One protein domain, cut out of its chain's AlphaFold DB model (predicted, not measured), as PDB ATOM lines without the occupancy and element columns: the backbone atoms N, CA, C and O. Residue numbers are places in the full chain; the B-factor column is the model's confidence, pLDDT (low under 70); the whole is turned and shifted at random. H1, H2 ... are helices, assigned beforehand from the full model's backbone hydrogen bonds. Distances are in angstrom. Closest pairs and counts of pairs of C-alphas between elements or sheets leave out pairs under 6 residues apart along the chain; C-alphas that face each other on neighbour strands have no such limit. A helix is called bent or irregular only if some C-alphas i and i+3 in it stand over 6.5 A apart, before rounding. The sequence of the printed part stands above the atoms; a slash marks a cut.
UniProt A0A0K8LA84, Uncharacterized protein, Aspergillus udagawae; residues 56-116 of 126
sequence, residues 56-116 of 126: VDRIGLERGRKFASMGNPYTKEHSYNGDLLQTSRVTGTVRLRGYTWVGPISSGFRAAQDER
ATOM      1  N   VAL A  56      17.041 -18.796  10.183       90.38
ATOM      2  CA  VAL A  56      17.288 -20.235  10.027       90.38
ATOM      3  C   VAL A  56      16.353 -20.811   8.967       90.38
ATOM      4  O   VAL A  56      16.816 -21.485   8.041       90.38
ATOM      5  N   ASP A  57      15.069 -20.482   9.041       89.38
ATOM      6  CA  ASP A  57      14.051 -20.897   8.088       89.38
ATOM      7  C   ASP A  57      14.324 -20.314   6.705       89.38
ATOM      8  O   ASP A  57      14.227 -21.019   5.698       89.38
ATOM      9  N   ARG A  58      14.771 -19.055   6.626       89.62
ATOM     10  CA  ARG A  58      15.174 -18.426   5.361       89.62
ATOM     11  C   ARG A  58      16.348 -19.154   4.702       89.62
ATOM     12  O   ARG A  58      16.340 -19.360   3.486       89.62
ATOM     13  N   ILE A  59      17.345 -19.580   5.482       91.31
ATOM     14  CA  ILE A  59      18.464 -20.397   4.982       91.31
ATOM     15  C   ILE A  59      17.965 -21.772   4.518       91.31
ATOM     16  O   ILE A  59      18.365 -22.239   3.448       91.31
ATOM     17  N   GLY A  60      17.101 -22.421   5.302       87.81
ATOM     18  CA  GLY A  60      16.503 -23.711   4.961       87.81
ATOM     19  C   GLY A  60      15.699 -23.657   3.661       87.81
ATOM     20  O   GLY A  60      15.904 -24.485   2.770       87.81
ATOM     21  N   LEU A  61      14.860 -22.633   3.507       89.06
ATOM     22  CA  LEU A  61      14.042 -22.405   2.320       89.06
ATOM     23  C   LEU A  61      14.904 -22.178   1.076       89.06
ATOM     24  O   LEU A  61      14.645 -22.768   0.028       89.06
ATOM     25  N   GLU A  62      15.975 -21.391   1.191       90.25
ATOM     26  CA  GLU A  62      16.909 -21.165   0.085       90.25
ATOM     27  C   GLU A  62      17.656 -22.449  -0.314       90.25
ATOM     28  O   GLU A  62      17.832 -22.728  -1.504       90.25
ATOM     29  N   ARG A  63      18.051 -23.288   0.653       88.31
ATOM     30  CA  ARG A  63      18.615 -24.621   0.367       88.31
ATOM     31  C   ARG A  63      17.600 -25.501  -0.365       88.31
ATOM     32  O   ARG A  63      17.958 -26.129  -1.362       88.31
ATOM     33  N   GLY A  64      16.344 -25.500   0.079       87.12
ATOM     34  CA  GLY A  64      15.246 -26.208  -0.579       87.12
ATOM     35  C   GLY A  64      15.037 -25.750  -2.026       87.12
ATOM     36  O   GLY A  64      14.976 -26.581  -2.933       87.12
ATOM     37  N   ARG A  65      15.028 -24.433  -2.274       89.00
ATOM     38  CA  ARG A  65      14.914 -23.842  -3.620       89.00
ATOM     39  C   ARG A  65      16.080 -24.235  -4.526       89.00
ATOM     40  O   ARG A  65      15.857 -24.619  -5.675       89.00
ATOM     41  N   LYS A  66      17.316 -24.217  -4.013       89.00
ATOM     42  CA  LYS A  66      18.507 -24.683  -4.748       89.00
ATOM     43  C   LYS A  66      18.443 -26.173  -5.081       89.00
ATOM     44  O   LYS A  66      18.802 -26.573  -6.187       89.00
ATOM     45  N   PHE A  67      17.965 -27.000  -4.154       86.38
ATOM     46  CA  PHE A  67      17.776 -28.425  -4.413       86.38
ATOM     47  C   PHE A  67      16.697 -28.668  -5.479       86.38
ATOM     48  O   PHE A  67      16.904 -29.458  -6.399       86.38
ATOM     49  N   ALA A  68      15.580 -27.939  -5.418       85.75
ATOM     50  CA  ALA A  68      14.504 -28.042  -6.401       85.75
ATOM     51  C   ALA A  68      14.932 -27.616  -7.818       85.75
ATOM     52  O   ALA A  68      14.446 -28.188  -8.798       85.75
ATOM     53  N   SER A  69      15.838 -26.638  -7.936       87.75
ATOM     54  CA  SER A  69      16.323 -26.143  -9.228       87.75
ATOM     55  C   SER A  69      17.468 -26.976  -9.811       87.75
ATOM     56  O   SER A  69      17.437 -27.279 -11.003       87.75
ATOM     57  N   MET A  70      18.455 -27.369  -8.997       86.94
ATOM     58  CA  MET A  70      19.699 -27.997  -9.476       86.94
ATOM     59  C   MET A  70      19.999 -29.373  -8.868       86.94
ATOM     60  O   MET A  70      20.768 -30.137  -9.444       86.94
ATOM     61  N   GLY A  71      19.419 -29.707  -7.713       82.94
ATOM     62  CA  GLY A  71      19.743 -30.918  -6.949       82.94
ATOM     63  C   GLY A  71      18.923 -32.163  -7.302       82.94
ATOM     64  O   GLY A  71      19.277 -33.259  -6.876       82.94
ATOM     65  N   ASN A  72      17.863 -32.029  -8.106       83.31
ATOM     66  CA  ASN A  72      16.932 -33.120  -8.427       83.31
ATOM     67  C   ASN A  72      16.983 -33.727  -9.855       83.31
ATOM     68  O   ASN A  72      16.005 -34.386 -10.230       83.31
ATOM     69  N   PRO A  73      18.039 -33.575 -10.692       84.50
ATOM     70  CA  PRO A  73      18.032 -34.191 -12.020       84.50
ATOM     71  C   PRO A  73      17.996 -35.722 -11.933       84.50
ATOM     72  O   PRO A  73      17.333 -36.355 -12.748       84.50
ATOM     73  N   TYR A  74      18.613 -36.316 -10.900       82.75
ATOM     74  CA  TYR A  74      18.526 -37.758 -10.655       82.75
ATOM     75  C   TYR A  74      17.077 -38.202 -10.411       82.75
ATOM     76  O   TYR A  74      16.665 -39.240 -10.912       82.75
ATOM     77  N   THR A  75      16.284 -37.422  -9.671       83.62
ATOM     78  CA  THR A  75      14.870 -37.725  -9.424       83.62
ATOM     79  C   THR A  75      14.083 -37.690 -10.725       83.62
ATOM     80  O   THR A  75      13.347 -38.627 -11.006       83.62
ATOM     81  N   LYS A  76      14.284 -36.655 -11.553       85.00
ATOM     82  CA  LYS A  76      13.620 -36.528 -12.861       85.00
ATOM     83  C   LYS A  76      13.950 -37.709 -13.771       85.00
ATOM     84  O   LYS A  76      13.042 -38.290 -14.354       85.00
ATOM     85  N   GLU A  77      15.219 -38.102 -13.841       85.25
ATOM     86  CA  GLU A  77      15.643 -39.245 -14.650       85.25
ATOM     87  C   GLU A  77      15.006 -40.556 -14.154       85.25
ATOM     88  O   GLU A  77      14.453 -41.309 -14.953       85.25
ATOM     89  N   HIS A  78      14.977 -40.796 -12.836       84.19
ATOM     90  CA  HIS A  78      14.274 -41.951 -12.258       84.19
ATOM     91  C   HIS A  78      12.760 -41.925 -12.516       84.19
ATOM     92  O   HIS A  78      12.171 -42.982 -12.727       84.19
ATOM     93  N   SER A  79      12.125 -40.748 -12.515       84.50
ATOM     94  CA  SER A  79      10.682 -40.616 -12.741       84.50
ATOM     95  C   SER A  79      10.274 -40.827 -14.200       84.50
ATOM     96  O   SER A  79       9.265 -41.480 -14.447       84.50
ATOM     97  N   TYR A  80      11.025 -40.285 -15.162       83.50
ATOM     98  CA  TYR A  80      10.657 -40.354 -16.583       83.50
ATOM     99  C   TYR A  80      11.199 -41.599 -17.286       83.50
ATOM    100  O   TYR A  80      10.534 -42.147 -18.161       83.50
ATOM    101  N   ASN A  81      12.384 -42.061 -16.885       80.56
ATOM    102  CA  ASN A  81      13.138 -43.090 -17.593       80.56
ATOM    103  C   ASN A  81      13.487 -44.274 -16.684       80.56
ATOM    104  O   ASN A  81      14.465 -44.964 -16.941       80.56
ATOM    105  N   GLY A  82      12.718 -44.531 -15.620       73.88
ATOM    106  CA  GLY A  82      13.043 -45.553 -14.617       73.88
ATOM    107  C   GLY A  82      13.358 -46.937 -15.203       73.88
ATOM    108  O   GLY A  82      14.373 -47.536 -14.846       73.88
ATOM    109  N   ASP A  83      12.552 -47.408 -16.158       63.91
ATOM    110  CA  ASP A  83      12.786 -48.692 -16.835       63.91
ATOM    111  C   ASP A  83      14.031 -48.644 -17.730       63.91
ATOM    112  O   ASP A  83      14.884 -49.526 -17.675       63.91
ATOM    113  N   LEU A  84      14.225 -47.556 -18.483       62.56
ATOM    114  CA  LEU A  84      15.436 -47.345 -19.281       62.56
ATOM    115  C   LEU A  84      16.688 -47.217 -18.409       62.56
ATOM    116  O   LEU A  84      17.740 -47.690 -18.809       62.56
ATOM    117  N   LEU A  85      16.633 -46.643 -17.212       59.53
ATOM    118  CA  LEU A  85      17.775 -46.570 -16.298       59.53
ATOM    119  C   LEU A  85      18.178 -47.940 -15.746       59.53
ATOM    120  O   LEU A  85      19.369 -48.185 -15.535       59.53
ATOM    121  N   GLN A  86      17.194 -48.808 -15.495       58.97
ATOM    122  CA  GLN A  86      17.427 -50.166 -15.009       58.97
ATOM    123  C   GLN A  86      17.867 -51.115 -16.130       58.97
ATOM    124  O   GLN A  86      18.776 -51.922 -15.930       58.97
ATOM    125  N   THR A  87      17.247 -51.015 -17.307       54.22
ATOM    126  CA  THR A  87      17.494 -51.900 -18.458       54.22
ATOM    127  C   THR A  87      18.644 -51.427 -19.342       54.22
ATOM    128  O   THR A  87      19.369 -52.251 -19.910       54.22
ATOM    129  N   SER A  88      18.883 -50.115 -19.447       48.62
ATOM    130  CA  SER A  88      20.106 -49.617 -20.063       48.62
ATOM    131  C   SER A  88      21.285 -50.006 -19.180       48.62
ATOM    132  O   SER A  88      21.257 -49.964 -17.951       48.62
ATOM    133  N   ARG A  89      22.377 -50.379 -19.835       50.97
ATOM    134  CA  ARG A  89      23.668 -50.788 -19.262       50.97
ATOM    135  C   ARG A  89      24.383 -49.674 -18.465       50.97
ATOM    136  O   ARG A  89      25.616 -49.634 -18.410       50.97
ATOM    137  N   VAL A  90      23.641 -48.711 -17.919       55.78
ATOM    138  CA  VAL A  90      24.134 -47.544 -17.191       55.78
ATOM    139  C   VAL A  90      24.344 -47.879 -15.723       55.78
ATOM    140  O   VAL A  90      25.441 -47.641 -15.258       55.78
ATOM    141  N   THR A  91      23.412 -48.504 -15.001       52.94
ATOM    142  CA  THR A  91      23.648 -48.859 -13.579       52.94
ATOM    143  C   THR A  91      23.630 -50.363 -13.297       52.94
ATOM    144  O   THR A  91      24.378 -50.816 -12.432       52.94
ATOM    145  N   GLY A  92      22.859 -51.153 -14.055       51.16
ATOM    146  CA  GLY A  92      22.621 -52.571 -13.753       51.16
ATOM    147  C   GLY A  92      23.732 -53.555 -14.145       51.16
ATOM    148  O   GLY A  92      23.829 -54.627 -13.557       51.16
ATOM    149  N   THR A  93      24.592 -53.229 -15.117       54.69
ATOM    150  CA  THR A  93      25.492 -54.237 -15.727       54.69
ATOM    151  C   THR A  93      26.968 -54.120 -15.351       54.69
ATOM    152  O   THR A  93      27.722 -55.064 -15.565       54.69
ATOM    153  N   VAL A  94      27.416 -52.983 -14.807       56.19
ATOM    154  CA  VAL A  94      28.816 -52.770 -14.397       56.19
ATOM    155  C   VAL A  94      28.843 -52.075 -13.041       56.19
ATOM    156  O   VAL A  94      28.399 -50.937 -12.916       56.19
ATOM    157  N   ARG A  95      29.426 -52.739 -12.036       56.97
ATOM    158  CA  ARG A  95      29.479 -52.275 -10.635       56.97
ATOM    159  C   ARG A  95      30.033 -50.850 -10.492       56.97
ATOM    160  O   ARG A  95      29.490 -50.055  -9.735       56.97
ATOM    161  N   LEU A  96      31.061 -50.510 -11.275       60.28
ATOM    162  CA  LEU A  96      31.655 -49.166 -11.319       60.28
ATOM    163  C   LEU A  96      30.646 -48.085 -11.720       60.28
ATOM    164  O   LEU A  96      30.694 -46.991 -11.171       60.28
ATOM    165  N   ARG A  97      29.707 -48.389 -12.621       58.19
ATOM    166  CA  ARG A  97      28.735 -47.398 -13.084       58.19
ATOM    167  C   ARG A  97      27.607 -47.145 -12.080       58.19
ATOM    168  O   ARG A  97      27.164 -46.011 -11.922       58.19
ATOM    169  N   GLY A  98      27.211 -48.177 -11.330       60.09
ATOM    170  CA  GLY A  98      26.343 -48.016 -10.160       60.09
ATOM    171  C   GLY A  98      26.972 -47.091  -9.110       60.09
ATOM    172  O   GLY A  98      26.315 -46.174  -8.620       60.09
ATOM    173  N   TYR A  99      28.273 -47.250  -8.835       63.50
ATOM    174  CA  TYR A  99      28.994 -46.356  -7.921       63.50
ATOM    175  C   TYR A  99      29.129 -44.924  -8.452       63.50
ATOM    176  O   TYR A  99      29.017 -43.989  -7.667       63.50
ATOM    177  N   THR A 100      29.313 -44.716  -9.758       65.69
ATOM    178  CA  THR A 100      29.337 -43.358 -10.337       65.69
ATOM    179  C   THR A 100      27.967 -42.689 -10.391       65.69
ATOM    180  O   THR A 100      27.908 -41.485 -10.589       65.69
ATOM    181  N   TRP A 101      26.871 -43.434 -10.225       68.88
ATOM    182  CA  TRP A 101      25.526 -42.862 -10.125       68.88
ATOM    183  C   TRP A 101      25.181 -42.524  -8.672       68.88
ATOM    184  O   TRP A 101      24.828 -41.392  -8.352       68.88
ATOM    185  N   VAL A 102      25.371 -43.484  -7.762       73.69
ATOM    186  CA  VAL A 102      25.066 -43.313  -6.334       73.69
ATOM    187  C   VAL A 102      26.087 -42.415  -5.630       73.69
ATOM    188  O   VAL A 102      25.723 -41.677  -4.723       73.69
ATOM    189  N   GLY A 103      27.357 -42.450  -6.033       70.19
ATOM    190  CA  GLY A 103      28.449 -41.691  -5.415       70.19
ATOM    191  C   GLY A 103      28.267 -40.170  -5.487       70.19
ATOM    192  O   GLY A 103      28.337 -39.511  -4.454       70.19
ATOM    193  N   PRO A 104      27.985 -39.579  -6.659       67.38
ATOM    194  CA  PRO A 104      27.702 -38.151  -6.760       67.38
ATOM    195  C   PRO A 104      26.438 -37.740  -5.999       67.38
ATOM    196  O   PRO A 104      26.467 -36.738  -5.289       67.38
ATOM    197  N   ILE A 105      25.366 -38.538  -6.064       62.72
ATOM    198  CA  ILE A 105      24.131 -38.295  -5.298       62.72
ATOM    199  C   ILE A 105      24.431 -38.290  -3.793       62.72
ATOM    200  O   ILE A 105      24.083 -37.342  -3.091       62.72
ATOM    201  N   SER A 106      25.144 -39.303  -3.296       57.84
ATOM    202  CA  SER A 106      25.518 -39.399  -1.883       57.84
ATOM    203  C   SER A 106      26.500 -38.308  -1.460       57.84
ATOM    204  O   SER A 106      26.420 -37.835  -0.333       57.84
ATOM    205  N   SER A 107      27.371 -37.839  -2.358       57.72
ATOM    206  CA  SER A 107      28.245 -36.689  -2.103       57.72
ATOM    207  C   SER A 107      27.467 -35.372  -1.997       57.72
ATOM    208  O   SER A 107      27.754 -34.573  -1.109       57.72
ATOM    209  N   GLY A 108      26.429 -35.185  -2.821       60.72
ATOM    210  CA  GLY A 108      25.483 -34.076  -2.704       60.72
ATOM    211  C   GLY A 108      24.710 -34.111  -1.384       60.72
ATOM    212  O   GLY A 108      24.615 -33.093  -0.703       60.72
ATOM    213  N   PHE A 109      24.244 -35.292  -0.962       62.50
ATOM    214  CA  PHE A 109      23.644 -35.470   0.365       62.50
ATOM    215  C   PHE A 109      24.640 -35.214   1.496       62.50
ATOM    216  O   PHE A 109      24.285 -34.567   2.473       62.50
ATOM    217  N   ARG A 110      25.898 -35.643   1.357       57.59
ATOM    218  CA  ARG A 110      26.954 -35.388   2.344       57.59
ATOM    219  C   ARG A 110      27.266 -33.899   2.484       57.59
ATOM    220  O   ARG A 110      27.512 -33.440   3.589       57.59
ATOM    221  N   ALA A 111      27.209 -33.139   1.391       58.97
ATOM    222  CA  ALA A 111      27.318 -31.681   1.430       58.97
ATOM    223  C   ALA A 111      26.084 -31.002   2.060       58.97
ATOM    224  O   ALA A 111      26.183 -29.875   2.538       58.97
ATOM    225  N   ALA A 112      24.930 -31.676   2.061       59.31
ATOM    226  CA  ALA A 112      23.700 -31.215   2.703       59.31
ATOM    227  C   ALA A 112      23.562 -31.662   4.175       59.31
ATOM    228  O   ALA A 112      22.678 -31.167   4.874       59.31
ATOM    229  N   GLN A 113      24.418 -32.572   4.653       61.84
ATOM    230  CA  GLN A 113      24.479 -32.987   6.054       61.84
ATOM    231  C   GLN A 113      25.154 -31.904   6.906       61.84
ATOM    232  O   GLN A 113      26.202 -31.374   6.549       61.84
ATOM    233  N   ASP A 114      24.552 -31.577   8.052       60.19
ATOM    234  CA  ASP A 114      25.178 -30.736   9.079       60.19
ATOM    235  C   ASP A 114      26.346 -31.514   9.715       60.19
ATOM    236  O   ASP A 114      26.207 -32.710   9.993       60.19
ATOM    237  N   GLU A 115      27.475 -30.858  10.001       51.47
ATOM    238  CA  GLU A 115      28.616 -31.451  10.716       51.47
ATOM    239  C   GLU A 115      28.185 -32.139  12.022       51.47
ATOM    240  O   GLU A 115      28.740 -33.177  12.395       51.47
ATOM    241  N   ARG A 116      27.131 -31.631  12.677       49.69
ATOM    242  CA  ARG A 116      26.526 -32.248  13.867       49.69
ATOM    243  C   ARG A 116      25.989 -33.655  13.626       49.69
ATOM    244  O   ARG A 116      25.990 -34.439  14.560       49.69
TER     245      ARG A 116
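AT A GLANCE: This is residues 56 to 116 of the 126 residues of an uncharacterized protein of Aspergillus udagawae (UniProt A0A0K8LA84). H3, the longest helix, forms one arm of a flat, open U; H2 and H1, following each other in the chain nearly end to end, make the opposite arm, and residues 88 to 94 form the turn between H2 and H3. The two arms come near each other at few places, and residues 56 to 62, the free beginning of H1, stick out from the rest. The printed part has 61 residues with three named helices, in the order H1, H2, H3, and no named strand; the class is all helix. The whole is loose, with a radius of gyration of the C-alphas of 14.4 A, and spans 43 by 26 by 12 A.

HOW THE PARTS SIT: H3, residues 95 to 112, has a kink of 30 degrees near residue 102. H2, residues 73 to 87, is close to H3 but not clearly touching it; their closest C-alphas, those of Tyr 74 and Ile 105, are 7.8 A apart. H2 and H3 run opposite ways at a shallow tilt of 17 degrees, though the line of H2 is a rough one. H1, residues 56 to 71, is also close to H3 but not clearly touching it; their closest C-alphas, those of Gly 71 and Gly 108, are 7.8 A apart. H1 and H3 run opposite ways at a shallow tilt of 24 degrees, with their centres 20.1 A apart. H1 and H2 meet only through their link. Every O i to N i+4 pair is within hydrogen-bond range in H1, while 9 of 11 are in H2 and 12 of 14 in H3.

IN THESE COORDINATES: H3 is 25.6 A from first to last C-alpha, from C-alpha 95 at (29.479, -52.275, -10.635) to C-alpha 112 at (23.700, -31.215, 2.703). It is neither bent nor irregular, but only just: C-alphas 101 and 104 are 6.2 A apart. H2 measures 18.9 A and is irregular, with C-alphas 80 and 83 8.6 A apart. H1 measures 20.2 A and begins with C-alpha 56 at (17.288, -20.235, 10.027). It is neither bent nor irregular, but only just: C-alphas 68 and 71 are 6.0 A apart.

THE WHOLE: The two C-alphas farthest apart are those of Val 56 and Thr 93, at 43.4 A. The printed part has no cut. The link from H1 to H2 is tight, with 1 residue, and that from H2 to H3 is short, with 7 residues. Residues 56 to 62, in H1, and residues 79 to 84, in H2, stand free. The mean pLDDT of the printed part is 71.1; residues 83 to 101 and 104 to 116 are under 70.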